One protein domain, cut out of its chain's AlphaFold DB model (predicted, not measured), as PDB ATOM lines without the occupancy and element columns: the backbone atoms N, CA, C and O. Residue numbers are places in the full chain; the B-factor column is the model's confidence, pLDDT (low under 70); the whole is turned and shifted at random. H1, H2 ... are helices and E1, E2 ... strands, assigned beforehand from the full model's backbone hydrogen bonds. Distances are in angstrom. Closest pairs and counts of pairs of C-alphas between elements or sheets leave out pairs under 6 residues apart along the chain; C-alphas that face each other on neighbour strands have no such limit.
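This is residues 704 to 710 and 722 to 798 of the 1068 residues of an uncharacterized protein of Macrostomum lignano (UniProt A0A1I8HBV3). A small ladder of two strands, E1 and E2, two short helices, H1 and H2, and loops make a small body, and one long helix, H3, packs on H1 with residues 780 to 784 and sticks out of the body with residues 788 to 798. At the opposite end of the long axis, residues 724 to 729 form a loop that stands free. The printed part has 84 residues with two named strands and three named helices in the order E1, E2, H1, H2, H3; the sheet, in the order E1, E2, is parallel, and the class is mostly helix. The whole is loose, with a radius of gyration of the C-alphas of 14.9 A, and elongated, spanning 52 by 27 by 21 A.

Strand E1, residues 704 to 706, begins at C-alpha 704, (31.029, -0.893, -29.568). Strand E2, residues 736 to 739, is 9.6 A long from first to last C-alpha. Helix H1, residues 741 to 749, is 12.1 A long and begins at C-alpha 741, (41.188, 1.242, -20.144). Helix H2 is residues 754 to 757. Helix H3, residues 776 to 798, is 32.2 A long, has a kink of 29 degrees near residue 789, and ends at C-alpha 798, (54.134, 29.346, -10.718).

E1 and E2 are parallel neighbours, with 45 degrees between their directions; N 706 and O 738 are 2.8 A apart and N 738 and O 704 are 2.9 A apart, both within hydrogen-bond range. Residues 736 to 737 of E2 also pair with residues 769 to 770, antiparallel. E2 is joined to H1 by a tight link of 1 residue. H1 and H3 touch, with residues 780 to 784 alone of H3; their closest C-alphas are those of Ala 746 and Ile 784, 7.1 A apart. They run the same way at a steep tilt of 65 degrees. H2 is close to H1 but not clearly touching, the closest C-alphas being those of Cys 747 and Trp 756, 6.8 A apart. H2 is also close to H3 but not clearly touching, with C-alphas of Trp 756 and Val 780 closest at 7.4 A. E1 and H3 are only just apart, at 8.3 A between their closest C-alphas; E2 and H3 are apart. Every O i to N i+4 pair is within hydrogen-bond range in H1, and 18 of 19 in H3; H2 is too short for such a pair.

The two C-alphas farthest apart are those of Ser 730 and Met 798, 52.2 A. Residues 711 to 721 are not printed, and C-alphas 710 and 722 are 18.2 A apart across the cut. The link from H2 to H3 is long, with 18 residues. Mean pLDDT of the printed part is 76.1; residues 761 to 767, 774 to 775 and 787 to 798 are under 70.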
ATOM      1  N   TRP A 704      30.660  -2.314 -29.558       90.38
ATOM      2  CA  TRP A 704      31.029  -0.893 -29.568       90.38
ATOM      3  C   TRP A 704      32.201  -0.586 -28.614       90.38
ATOM      4  O   TRP A 704      32.231  -1.090 -27.492       90.38
ATOM      5  N   HIS A 705      33.152   0.265 -29.027       86.88
ATOM      6  CA  HIS A 705      34.341   0.604 -28.223       86.88
ATOM      7  C   HIS A 705      34.377   2.095 -27.839       86.88
ATOM      8  O   HIS A 705      34.904   2.947 -28.566       86.88
ATOM      9  N   CYS A 706      33.843   2.405 -26.658       86.62
ATOM     10  CA  CYS A 706      33.772   3.751 -26.103       86.62
ATOM     11  C   CYS A 706      35.150   4.263 -25.668       86.62
ATOM     12  O   CYS A 706      35.792   3.706 -24.781       86.62
ATOM     13  N   SER A 707      35.593   5.378 -26.250       86.06
ATOM     14  CA  SER A 707      36.875   6.014 -25.920       86.06
ATOM     15  C   SER A 707      36.784   7.539 -25.986       86.06
ATOM     16  O   SER A 707      35.894   8.090 -26.633       86.06
ATOM     17  N   CYS A 708      37.752   8.237 -25.385       84.81
ATOM     18  CA  CYS A 708      37.884   9.693 -25.512       84.81
ATOM     19  C   CYS A 708      38.484  10.145 -26.858       84.81
ATOM     20  O   CYS A 708      38.818  11.318 -27.026       84.81
ATOM     21  N   HIS A 709      38.648   9.237 -27.826       85.44
ATOM     22  CA  HIS A 709      39.102   9.598 -29.163       85.44
ATOM     23  C   HIS A 709      38.014  10.395 -29.899       85.44
ATOM     24  O   HIS A 709      36.846  10.006 -29.892       85.44
ATOM     25  N   GLY A 710      38.399  11.481 -30.582       80.50
ATOM     26  CA  GLY A 710      37.464  12.464 -31.153       80.50
ATOM     27  C   GLY A 710      36.319  11.855 -31.969       80.50
ATOM     28  O   GLY A 710      35.169  12.199 -31.730       80.50
ATOM     29  N   ASP A 722      20.365  12.374 -32.229       84.25
ATOM     30  CA  ASP A 722      19.395  11.548 -32.945       84.25
ATOM     31  C   ASP A 722      18.275  11.076 -32.013       84.25
ATOM     32  O   ASP A 722      17.109  11.415 -32.219       84.25
ATOM     33  N   SER A 723      18.626  10.424 -30.902       82.75
ATOM     34  CA  SER A 723      17.665   9.908 -29.917       82.75
ATOM     35  C   SER A 723      16.798  10.980 -29.240       82.75
ATOM     36  O   SER A 723      15.874  10.645 -28.504       82.75
ATOM     37  N   ARG A 724      17.119  12.266 -29.437       82.69
ATOM     38  CA  ARG A 724      16.382  13.435 -28.930       82.69
ATOM     39  C   ARG A 724      15.663  14.233 -30.031       82.69
ATOM     40  O   ARG A 724      15.050  15.248 -29.707       82.69
ATOM     41  N   LYS A 725      15.776  13.845 -31.308       81.31
ATOM     42  CA  LYS A 725      15.232  14.599 -32.456       81.31
ATOM     43  C   LYS A 725      14.586  13.732 -33.531       81.31
ATOM     44  O   LYS A 725      13.462  14.010 -33.919       81.31
ATOM     45  N   THR A 726      15.326  12.758 -34.046       76.19
ATOM     46  CA  THR A 726      14.999  11.993 -35.263       76.19
ATOM     47  C   THR A 726      14.679  10.533 -34.967       76.19
ATOM     48  O   THR A 726      13.924   9.924 -35.714       76.19
ATOM     49  N   GLN A 727      15.193   9.994 -33.854       83.69
ATOM     50  CA  GLN A 727      15.000   8.612 -33.399       83.69
ATOM     51  C   GLN A 727      15.365   7.537 -34.445       83.69
ATOM     52  O   GLN A 727      14.914   6.397 -34.345       83.69
ATOM     53  N   THR A 728      16.227   7.872 -35.412       85.88
ATOM     54  CA  THR A 728      16.642   7.001 -36.517       85.88
ATOM     55  C   THR A 728      17.303   5.716 -36.009       85.88
ATOM     56  O   THR A 728      17.160   4.667 -36.636       85.88
ATOM     57  N   VAL A 729      18.000   5.739 -34.864       90.06
ATOM     58  CA  VAL A 729      18.496   4.524 -34.195       90.06
ATOM     59  C   VAL A 729      17.448   3.960 -33.225       90.06
ATOM     60  O   VAL A 729      17.497   4.157 -32.008       90.06
ATOM     61  N   SER A 730      16.525   3.185 -33.792       89.31
ATOM     62  CA  SER A 730      15.387   2.523 -33.132       89.31
ATOM     63  C   SER A 730      15.708   1.739 -31.846       89.31
ATOM     64  O   SER A 730      14.872   1.659 -30.948       89.31
ATOM     65  N   ASP A 731      16.910   1.167 -31.715       91.25
ATOM     66  CA  ASP A 731      17.325   0.359 -30.559       91.25
ATOM     67  C   ASP A 731      18.422   1.015 -29.698       91.25
ATOM     68  O   ASP A 731      19.067   0.341 -28.890       91.25
ATOM     69  N   PHE A 732      18.603   2.337 -29.818       90.00
ATOM     70  CA  PHE A 732      19.653   3.114 -29.147       90.00
ATOM     71  C   PHE A 732      19.778   2.838 -27.639       90.00
ATOM     72  O   PHE A 732      20.883   2.681 -27.116       90.00
ATOM     73  N   ARG A 733      18.646   2.706 -26.932       88.25
ATOM     74  CA  ARG A 733      18.609   2.418 -25.483       88.25
ATOM     75  C   ARG A 733      19.239   1.066 -25.108       88.25
ATOM     76  O   ARG A 733      19.660   0.895 -23.969       88.25
ATOM     77  N   ASN A 734      19.341   0.138 -26.062       91.12
ATOM     78  CA  ASN A 734      19.916  -1.199 -25.901       91.12
ATOM     79  C   ASN A 734      21.374  -1.291 -26.404       91.12
ATOM     80  O   ASN A 734      21.948  -2.384 -26.452       91.12
ATOM     81  N   MET A 735      21.993  -0.172 -26.799       91.00
ATOM     82  CA  MET A 735      23.402  -0.131 -27.193       91.00
ATOM     83  C   MET A 735      24.318  -0.075 -25.962       91.00
ATOM     84  O   MET A 735      24.258   0.858 -25.160       91.00
ATOM     85  N   TYR A 736      25.232  -1.042 -25.865       89.19
ATOM     86  CA  TYR A 736      26.285  -1.103 -24.850       89.19
ATOM     87  C   TYR A 736      27.667  -1.110 -25.504       89.19
ATOM     88  O   TYR A 736      27.836  -1.663 -26.589       89.19
ATOM     89  N   CYS A 737      28.655  -0.522 -24.837       87.56
ATOM     90  CA  CYS A 737      30.043  -0.475 -25.283       87.56
ATOM     91  C   CYS A 737      31.022  -0.925 -24.193       87.56
ATOM     92  O   CYS A 737      30.751  -0.811 -22.996       87.56
ATOM     93  N   THR A 738      32.205  -1.380 -24.603       86.81
ATOM     94  CA  THR A 738      33.361  -1.498 -23.706       86.81
ATOM     95  C   THR A 738      34.045  -0.139 -23.577       86.81
ATOM     96  O   THR A 738      34.196   0.576 -24.568       86.81
ATOM     97  N   ILE A 739      34.427   0.249 -22.357       81.75
ATOM     98  CA  ILE A 739      35.144   1.507 -22.106       81.75
ATOM     99  C   ILE A 739      36.653   1.274 -22.254       81.75
ATOM    100  O   ILE A 739      37.191   0.299 -21.729       81.75
ATOM    101  N   ASP A 740      37.345   2.200 -22.916       81.75
ATOM    102  CA  ASP A 740      38.803   2.246 -22.995       81.75
ATOM    103  C   ASP A 740      39.462   2.246 -21.599       81.75
ATOM    104  O   ASP A 740      39.078   3.004 -20.702       81.75
ATOM    105  N   ALA A 741      40.499   1.422 -21.422       80.81
ATOM    106  CA  ALA A 741      41.188   1.242 -20.144       80.81
ATOM    107  C   ALA A 741      41.801   2.539 -19.574       80.81
ATOM    108  O   ALA A 741      41.947   2.657 -18.357       80.81
ATOM    109  N   SER A 742      42.118   3.531 -20.415       78.31
ATOM    110  CA  SER A 742      42.588   4.850 -19.965       78.31
ATOM    111  C   SER A 742      41.526   5.633 -19.182       78.31
ATOM    112  O   SER A 742      41.861   6.354 -18.243       78.31
ATOM    113  N   ILE A 743      40.244   5.449 -19.514       81.38
ATOM    114  CA  ILE A 743      39.111   6.079 -18.823       81.38
ATOM    115  C   ILE A 743      38.886   5.400 -17.471       81.38
ATOM    116  O   ILE A 743      38.732   6.082 -16.460       81.38
ATOM    117  N   VAL A 744      38.935   4.063 -17.438       80.75
ATOM    118  CA  VAL A 744      38.824   3.273 -16.199       80.75
ATOM    119  C   VAL A 744      39.970   3.623 -15.239       80.75
ATOM    120  O   VAL A 744      39.729   3.868 -14.057       80.75
ATOM    121  N   GLY A 745      41.202   3.745 -15.748       77.69
ATOM    122  CA  GLY A 745      42.359   4.244 -14.996       77.69
ATOM    123  C   GLY A 745      42.127   5.639 -14.406       77.69
ATOM    124  O   GLY A 745      42.180   5.814 -13.193       77.69
ATOM    125  N   ALA A 746      41.769   6.623 -15.234       79.06
ATOM    126  CA  ALA A 746      41.536   7.990 -14.762       79.06
ATOM    127  C   ALA A 746      40.390   8.090 -13.729       79.06
ATOM    128  O   ALA A 746      40.521   8.809 -12.735       79.06
ATOM    129  N   CYS A 747      39.295   7.346 -13.920       78.75
ATOM    130  CA  CYS A 747      38.179   7.283 -12.972       78.75
ATOM    131  C   CYS A 747      38.546   6.596 -11.647       78.75
ATOM    132  O   CYS A 747      38.057   7.010 -10.596       78.75
ATOM    133  N   THR A 748      39.403   5.570 -11.671       79.69
ATOM    134  CA  THR A 748      39.854   4.886 -10.448       79.69
ATOM    135  C   THR A 748      40.893   5.697  -9.678       79.69
ATOM    136  O   THR A 748      40.792   5.777  -8.454       79.69
ATOM    137  N   GLU A 749      41.816   6.380 -10.360       78.75
ATOM    138  CA  GLU A 749      42.780   7.301  -9.738       78.75
ATOM    139  C   GLU A 749      42.105   8.511  -9.071       78.75
ATOM    140  O   GLU A 749      42.520   8.942  -7.997       78.75
ATOM    141  N   ASN A 750      41.043   9.056  -9.675       75.44
ATOM    142  CA  ASN A 750      40.362  10.262  -9.186       75.44
ATOM    143  C   ASN A 750      39.110   9.966  -8.337       75.44
ATOM    144  O   ASN A 750      38.329  10.878  -8.065       75.44
ATOM    145  N   ARG A 751      38.899   8.719  -7.898       71.12
ATOM    146  CA  ARG A 751      37.640   8.250  -7.282       71.12
ATOM    147  C   ARG A 751      37.198   9.028  -6.031       71.12
ATOM    148  O   ARG A 751      36.001   9.153  -5.787       71.12
ATOM    149  N   GLU A 752      38.142   9.566  -5.258       71.00
ATOM    150  CA  GLU A 752      37.861  10.379  -4.060       71.00
ATOM    151  C   GLU A 752      37.554  11.860  -4.373       71.00
ATOM    152  O   GLU A 752      37.095  12.604  -3.505       71.00
ATOM    153  N   ASN A 753      37.766  12.315  -5.611       76.62
ATOM    154  CA  ASN A 753      37.435  13.674  -6.026       76.62
ATOM    155  C   ASN A 753      35.926  13.795  -6.293       76.62
ATOM    156  O   ASN A 753      35.395  13.173  -7.213       76.62
ATOM    157  N   LEU A 754      35.245  14.668  -5.544       75.25
ATOM    158  CA  LEU A 754      33.809  14.951  -5.686       75.25
ATOM    159  C   LEU A 754      33.381  15.304  -7.125       75.25
ATOM    160  O   LEU A 754      32.257  14.994  -7.506       75.25
ATOM    161  N   GLN A 755      34.258  15.911  -7.936       73.69
ATOM    162  CA  GLN A 755      33.957  16.232  -9.341       73.69
ATOM    163  C   GLN A 755      33.996  15.017 -10.281       73.69
ATOM    164  O   GLN A 755      33.385  15.063 -11.343       73.69
ATOM    165  N   TRP A 756      34.708  13.951  -9.911       78.06
ATOM    166  CA  TRP A 756      34.816  12.716 -10.697       78.06
ATOM    167  C   TRP A 756      33.857  11.639 -10.184       78.06
ATOM    168  O   TRP A 756      33.296  10.893 -10.981       78.06
ATOM    169  N   SER A 757      33.623  11.596  -8.869       72.75
ATOM    170  CA  SER A 757      32.800  10.589  -8.188       72.75
ATOM    171  C   SER A 757      31.382  10.454  -8.764       72.75
ATOM    172  O   SER A 757      30.918   9.334  -8.960       72.75
ATOM    173  N   ASP A 758      30.716  11.561  -9.124       72.88
ATOM    174  CA  ASP A 758      29.383  11.513  -9.753       72.88
ATOM    175  C   ASP A 758      29.410  11.004 -11.208       72.88
ATOM    176  O   ASP A 758      28.541  10.248 -11.642       72.88
ATOM    177  N   VAL A 759      30.439  11.381 -11.967       73.69
ATOM    178  CA  VAL A 759      30.524  11.089 -13.406       73.69
ATOM    179  C   VAL A 759      31.035   9.665 -13.667       73.69
ATOM    180  O   VAL A 759      30.600   9.007 -14.609       73.69
ATOM    181  N   CYS A 760      31.918   9.162 -12.803       75.88
ATOM    182  CA  CYS A 760      32.557   7.847 -12.906       75.88
ATOM    183  C   CYS A 760      31.749   6.687 -12.292       75.88
ATOM    184  O   CYS A 760      32.262   5.569 -12.246       75.88
ATOM    185  N   GLN A 761      30.510   6.906 -11.825       68.69
ATOM    186  CA  GLN A 761      29.686   5.877 -11.157       68.69
ATOM    187  C   GLN A 761      29.630   4.556 -11.948       68.69
ATOM    188  O   GLN A 761      29.882   3.490 -11.388       68.69
ATOM    189  N   ASN A 762      29.419   4.653 -13.264       62.34
ATOM    190  CA  ASN A 762      29.249   3.519 -14.180       62.34
ATOM    191  C   ASN A 762      30.569   3.037 -14.830       62.34
ATOM    192  O   ASN A 762      30.539   2.172 -15.696       62.34
ATOM    193  N   ALA A 763      31.724   3.612 -14.466       60.84
ATOM    194  CA  ALA A 763      33.018   3.346 -15.113       60.84
ATOM    195  C   ALA A 763      33.924   2.365 -14.338       60.84
ATOM    196  O   ALA A 763      35.076   2.163 -14.715       60.84
ATOM    197  N   ASN A 764      33.427   1.785 -13.238       57.44
ATOM    198  CA  ASN A 764      34.201   0.887 -12.372       57.44
ATOM    199  C   ASN A 764      34.239  -0.570 -12.871       57.44
ATOM    200  O   ASN A 764      35.154  -1.301 -12.499       57.44
ATOM    201  N   ASP A 765      33.280  -0.981 -13.705       57.22
ATOM    202  CA  ASP A 765      33.164  -2.348 -14.217       57.22
ATOM    203  C   ASP A 765      33.595  -2.435 -15.684       57.22
ATOM    204  O   ASP A 765      33.113  -1.706 -16.550       57.22
ATOM    205  N   THR A 766      34.452  -3.404 -16.007       57.50
ATOM    206  CA  THR A 766      34.936  -3.668 -17.376       57.50
ATOM    207  C   THR A 766      33.896  -4.357 -18.276       57.50
ATOM    208  O   THR A 766      34.259  -4.922 -19.306       57.50
ATOM    209  N   ALA A 767      32.627  -4.406 -17.857       60.47
ATOM    210  CA  ALA A 767      31.675  -5.436 -18.279       60.47
ATOM    211  C   ALA A 767      30.573  -4.976 -19.251       60.47
ATOM    212  O   ALA A 767      30.066  -5.835 -19.965       60.47
ATOM    213  N   ASN A 768      30.199  -3.686 -19.269       70.88
ATOM    214  CA  ASN A 768      29.441  -2.980 -20.326       70.88
ATOM    215  C   ASN A 768      29.024  -1.576 -19.838       70.88
ATOM    216  O   ASN A 768      28.551  -1.433 -18.715       70.88
ATOM    217  N   TYR A 769      29.115  -0.560 -20.698       80.62
ATOM    218  CA  TYR A 769      28.648   0.810 -20.439       80.62
ATOM    219  C   TYR A 769      27.520   1.192 -21.415       80.62
ATOM    220  O   TYR A 769      27.664   0.936 -22.612       80.62
ATOM    221  N   PRO A 770      26.396   1.779 -20.960       86.00
ATOM    222  CA  PRO A 770      25.281   2.131 -21.838       86.00
ATOM    223  C   PRO A 770      25.613   3.358 -22.703       86.00
ATOM    224  O   PRO A 770      25.956   4.422 -22.190       86.00
ATOM    225  N   VAL A 771      25.456   3.243 -24.023       85.88
ATOM    226  CA  VAL A 771      25.708   4.361 -24.959       85.88
ATOM    227  C   VAL A 771      24.649   5.468 -24.804       85.88
ATOM    228  O   VAL A 771      24.936   6.635 -25.050       85.88
ATOM    229  N   ALA A 772      23.463   5.125 -24.290       82.44
ATOM    230  CA  ALA A 772      22.382   6.059 -23.966       82.44
ATOM    231  C   ALA A 772      22.622   6.955 -22.729       82.44
ATOM    232  O   ALA A 772      21.745   7.735 -22.363       82.44
ATOM    233  N   ASP A 773      23.787   6.878 -22.076       81.19
ATOM    234  CA  ASP A 773      24.152   7.798 -20.994       81.19
ATOM    235  C   ASP A 773      24.295   9.243 -21.531       81.19
ATOM    236  O   ASP A 773      25.059   9.503 -22.470       81.19
ATOM    237  N   GLU A 774      23.561  10.186 -20.921       67.00
ATOM    238  CA  GLU A 774      23.406  11.591 -21.337       67.00
ATOM    239  C   GLU A 774      24.655  12.460 -21.087       67.00
ATOM    240  O   GLU A 774      24.639  13.523 -20.454       67.00
ATOM    241  N   GLY A 775      25.786  12.004 -21.613       67.06
ATOM    242  CA  GLY A 775      27.044  12.725 -21.617       67.06
ATOM    243  C   GLY A 775      27.875  12.576 -20.348       67.06
ATOM    244  O   GLY A 775      28.805  13.368 -20.194       67.06
ATOM    245  N   ARG A 776      27.643  11.590 -19.459       76.50
ATOM    246  CA  ARG A 776      28.647  11.275 -18.417       76.50
ATOM    247  C   ARG A 776      29.975  10.877 -19.061       76.50
ATOM    248  O   ARG A 776      30.978  11.507 -18.754       76.50
ATOM    249  N   LEU A 777      29.983   9.969 -20.045       78.62
ATOM    250  CA  LEU A 777      31.189   9.619 -20.818       78.62
ATOM    251  C   LEU A 777      31.896  10.856 -21.406       78.62
ATOM    252  O   LEU A 777      33.109  11.002 -21.280       78.62
ATOM    253  N   VAL A 778      31.128  11.781 -21.995       82.06
ATOM    254  CA  VAL A 778      31.658  13.034 -22.559       82.06
ATOM    255  C   VAL A 778      32.278  13.908 -21.462       82.06
ATOM    256  O   VAL A 778      33.405  14.367 -21.632       82.06
ATOM    257  N   LYS A 779      31.609  14.065 -20.311       81.19
ATOM    258  CA  LYS A 779      32.127  14.788 -19.137       81.19
ATOM    259  C   LYS A 779      33.393  14.142 -18.559       81.19
ATOM    260  O   LYS A 779      34.301  14.876 -18.189       81.19
ATOM    261  N   VAL A 780      33.504  12.808 -18.506       81.62
ATOM    262  CA  VAL A 780      34.753  12.140 -18.080       81.62
ATOM    263  C   VAL A 780      35.887  12.476 -19.049       81.62
ATOM    264  O   VAL A 780      36.973  12.849 -18.618       81.62
ATOM    265  N   CYS A 781      35.637  12.429 -20.358       84.06
ATOM    266  CA  CYS A 781      36.640  12.800 -21.357       84.06
ATOM    267  C   CYS A 781      37.020  14.290 -21.315       84.06
ATOM    268  O   CYS A 781      38.188  14.630 -21.509       84.06
ATOM    269  N   GLU A 782      36.075  15.177 -21.002       83.81
ATOM    270  CA  GLU A 782      36.342  16.598 -20.749       83.81
ATOM    271  C   GLU A 782      37.178  16.793 -19.470       83.81
ATOM    272  O   GLU A 782      38.154  17.538 -19.507       83.81
ATOM    273  N   LEU A 783      36.906  16.063 -18.380       81.06
ATOM    274  CA  LEU A 783      37.719  16.071 -17.150       81.06
ATOM    275  C   LEU A 783      39.141  15.512 -17.362       81.06
ATOM    276  O   LEU A 783      40.102  16.053 -16.811       81.06
ATOM    277  N   ILE A 784      39.301  14.471 -18.188       79.75
ATOM    278  CA  ILE A 784      40.610  13.933 -18.601       79.75
ATOM    279  C   ILE A 784      41.388  14.974 -19.422       79.75
ATOM    280  O   ILE A 784      42.583  15.177 -19.197       79.75
ATOM    281  N   ALA A 785      40.727  15.682 -20.343       78.06
ATOM    282  CA  ALA A 785      41.359  16.759 -21.101       78.06
ATOM    283  C   ALA A 785      41.753  17.944 -20.199       78.06
ATOM    284  O   ALA A 785      42.863  18.475 -20.312       78.06
ATOM    285  N   ASP A 786      40.879  18.344 -19.273       72.38
ATOM    286  CA  ASP A 786      41.110  19.505 -18.412       72.38
ATOM    287  C   ASP A 786      42.162  19.220 -17.321       72.38
ATOM    288  O   ASP A 786      42.901  20.131 -16.945       72.38
ATOM    289  N   SER A 787      42.347  17.969 -16.876       66.12
ATOM    290  CA  SER A 787      43.452  17.592 -15.971       66.12
ATOM    291  C   SER A 787      44.828  17.724 -16.651       66.12
ATOM    292  O   SER A 787      45.757  18.314 -16.083       66.12
ATOM    293  N   ALA A 788      44.939  17.309 -17.919       62.00
ATOM    294  CA  ALA A 788      46.130  17.516 -18.747       62.00
ATOM    295  C   ALA A 788      46.416  19.012 -19.018       62.00
ATOM    296  O   ALA A 788      47.576  19.426 -19.142       62.00
ATOM    297  N   VAL A 789      45.375  19.852 -19.062       57.72
ATOM    298  CA  VAL A 789      45.495  21.319 -19.142       57.72
ATOM    299  C   VAL A 789      45.833  21.941 -17.778       57.72
ATOM    300  O   VAL A 789      46.611  22.901 -17.727       57.72
ATOM    301  N   GLN A 790      45.329  21.405 -16.663       52.81
ATOM    302  CA  GLN A 790      45.611  21.902 -15.311       52.81
ATOM    303  C   GLN A 790      47.090  21.779 -14.944       52.81
ATOM    304  O   GLN A 790      47.649  22.755 -14.441       52.81
ATOM    305  N   GLN A 791      47.756  20.660 -15.257       56.09
ATOM    306  CA  GLN A 791      49.207  20.526 -15.043       56.09
ATOM    307  C   GLN A 791      49.987  21.638 -15.769       56.09
ATOM    308  O   GLN A 791      50.817  22.327 -15.171       56.09
ATOM    309  N   ARG A 792      49.653  21.904 -17.042       57.94
ATOM    310  CA  ARG A 792      50.267  22.991 -17.829       57.94
ATOM    311  C   ARG A 792      49.955  24.375 -17.241       57.94
ATOM    312  O   ARG A 792      50.843  25.225 -17.164       57.94
ATOM    313  N   ARG A 793      48.725  24.603 -16.768       53.47
ATOM    314  CA  ARG A 793      48.313  25.856 -16.103       53.47
ATOM    315  C   ARG A 793      48.988  26.070 -14.744       53.47
ATOM    316  O   ARG A 793      49.254  27.224 -14.413       53.47
ATOM    317  N   GLN A 794      49.297  25.026 -13.971       56.50
ATOM    318  CA  GLN A 794      50.036  25.163 -12.706       56.50
ATOM    319  C   GLN A 794      51.478  25.634 -12.935       56.50
ATOM    320  O   GLN A 794      51.922  26.560 -12.258       56.50
ATOM    321  N   ILE A 795      52.174  25.079 -13.934       62.19
ATOM    322  CA  ILE A 795      53.530  25.512 -14.323       62.19
ATOM    323  C   ILE A 795      53.523  26.998 -14.717       62.19
ATOM    324  O   ILE A 795      54.294  27.794 -14.177       62.19
ATOM    325  N   VAL A 796      52.596  27.408 -15.590       63.66
ATOM    326  CA  VAL A 796      52.461  28.815 -16.016       63.66
ATOM    327  C   VAL A 796      52.062  29.735 -14.852       63.66
ATOM    328  O   VAL A 796      52.569  30.854 -14.762       63.66
ATOM    329  N   ARG A 797      51.217  29.275 -13.915       57.06
ATOM    330  CA  ARG A 797      50.886  30.033 -12.696       57.06
ATOM    331  C   ARG A 797      52.099  30.237 -11.791       57.06
ATOM    332  O   ARG A 797      52.297  31.369 -11.370       57.06
ATOM    333  N   MET A 798      52.919  29.212 -11.540       59.28
ATOM    334  CA  MET A 798      54.134  29.346 -10.718       59.28
ATOM    335  C   MET A 798      55.135  30.351 -11.310       59.28
ATOM    336  O   MET A 798      55.732  31.142 -10.574       59.28
TER     337      MET A 798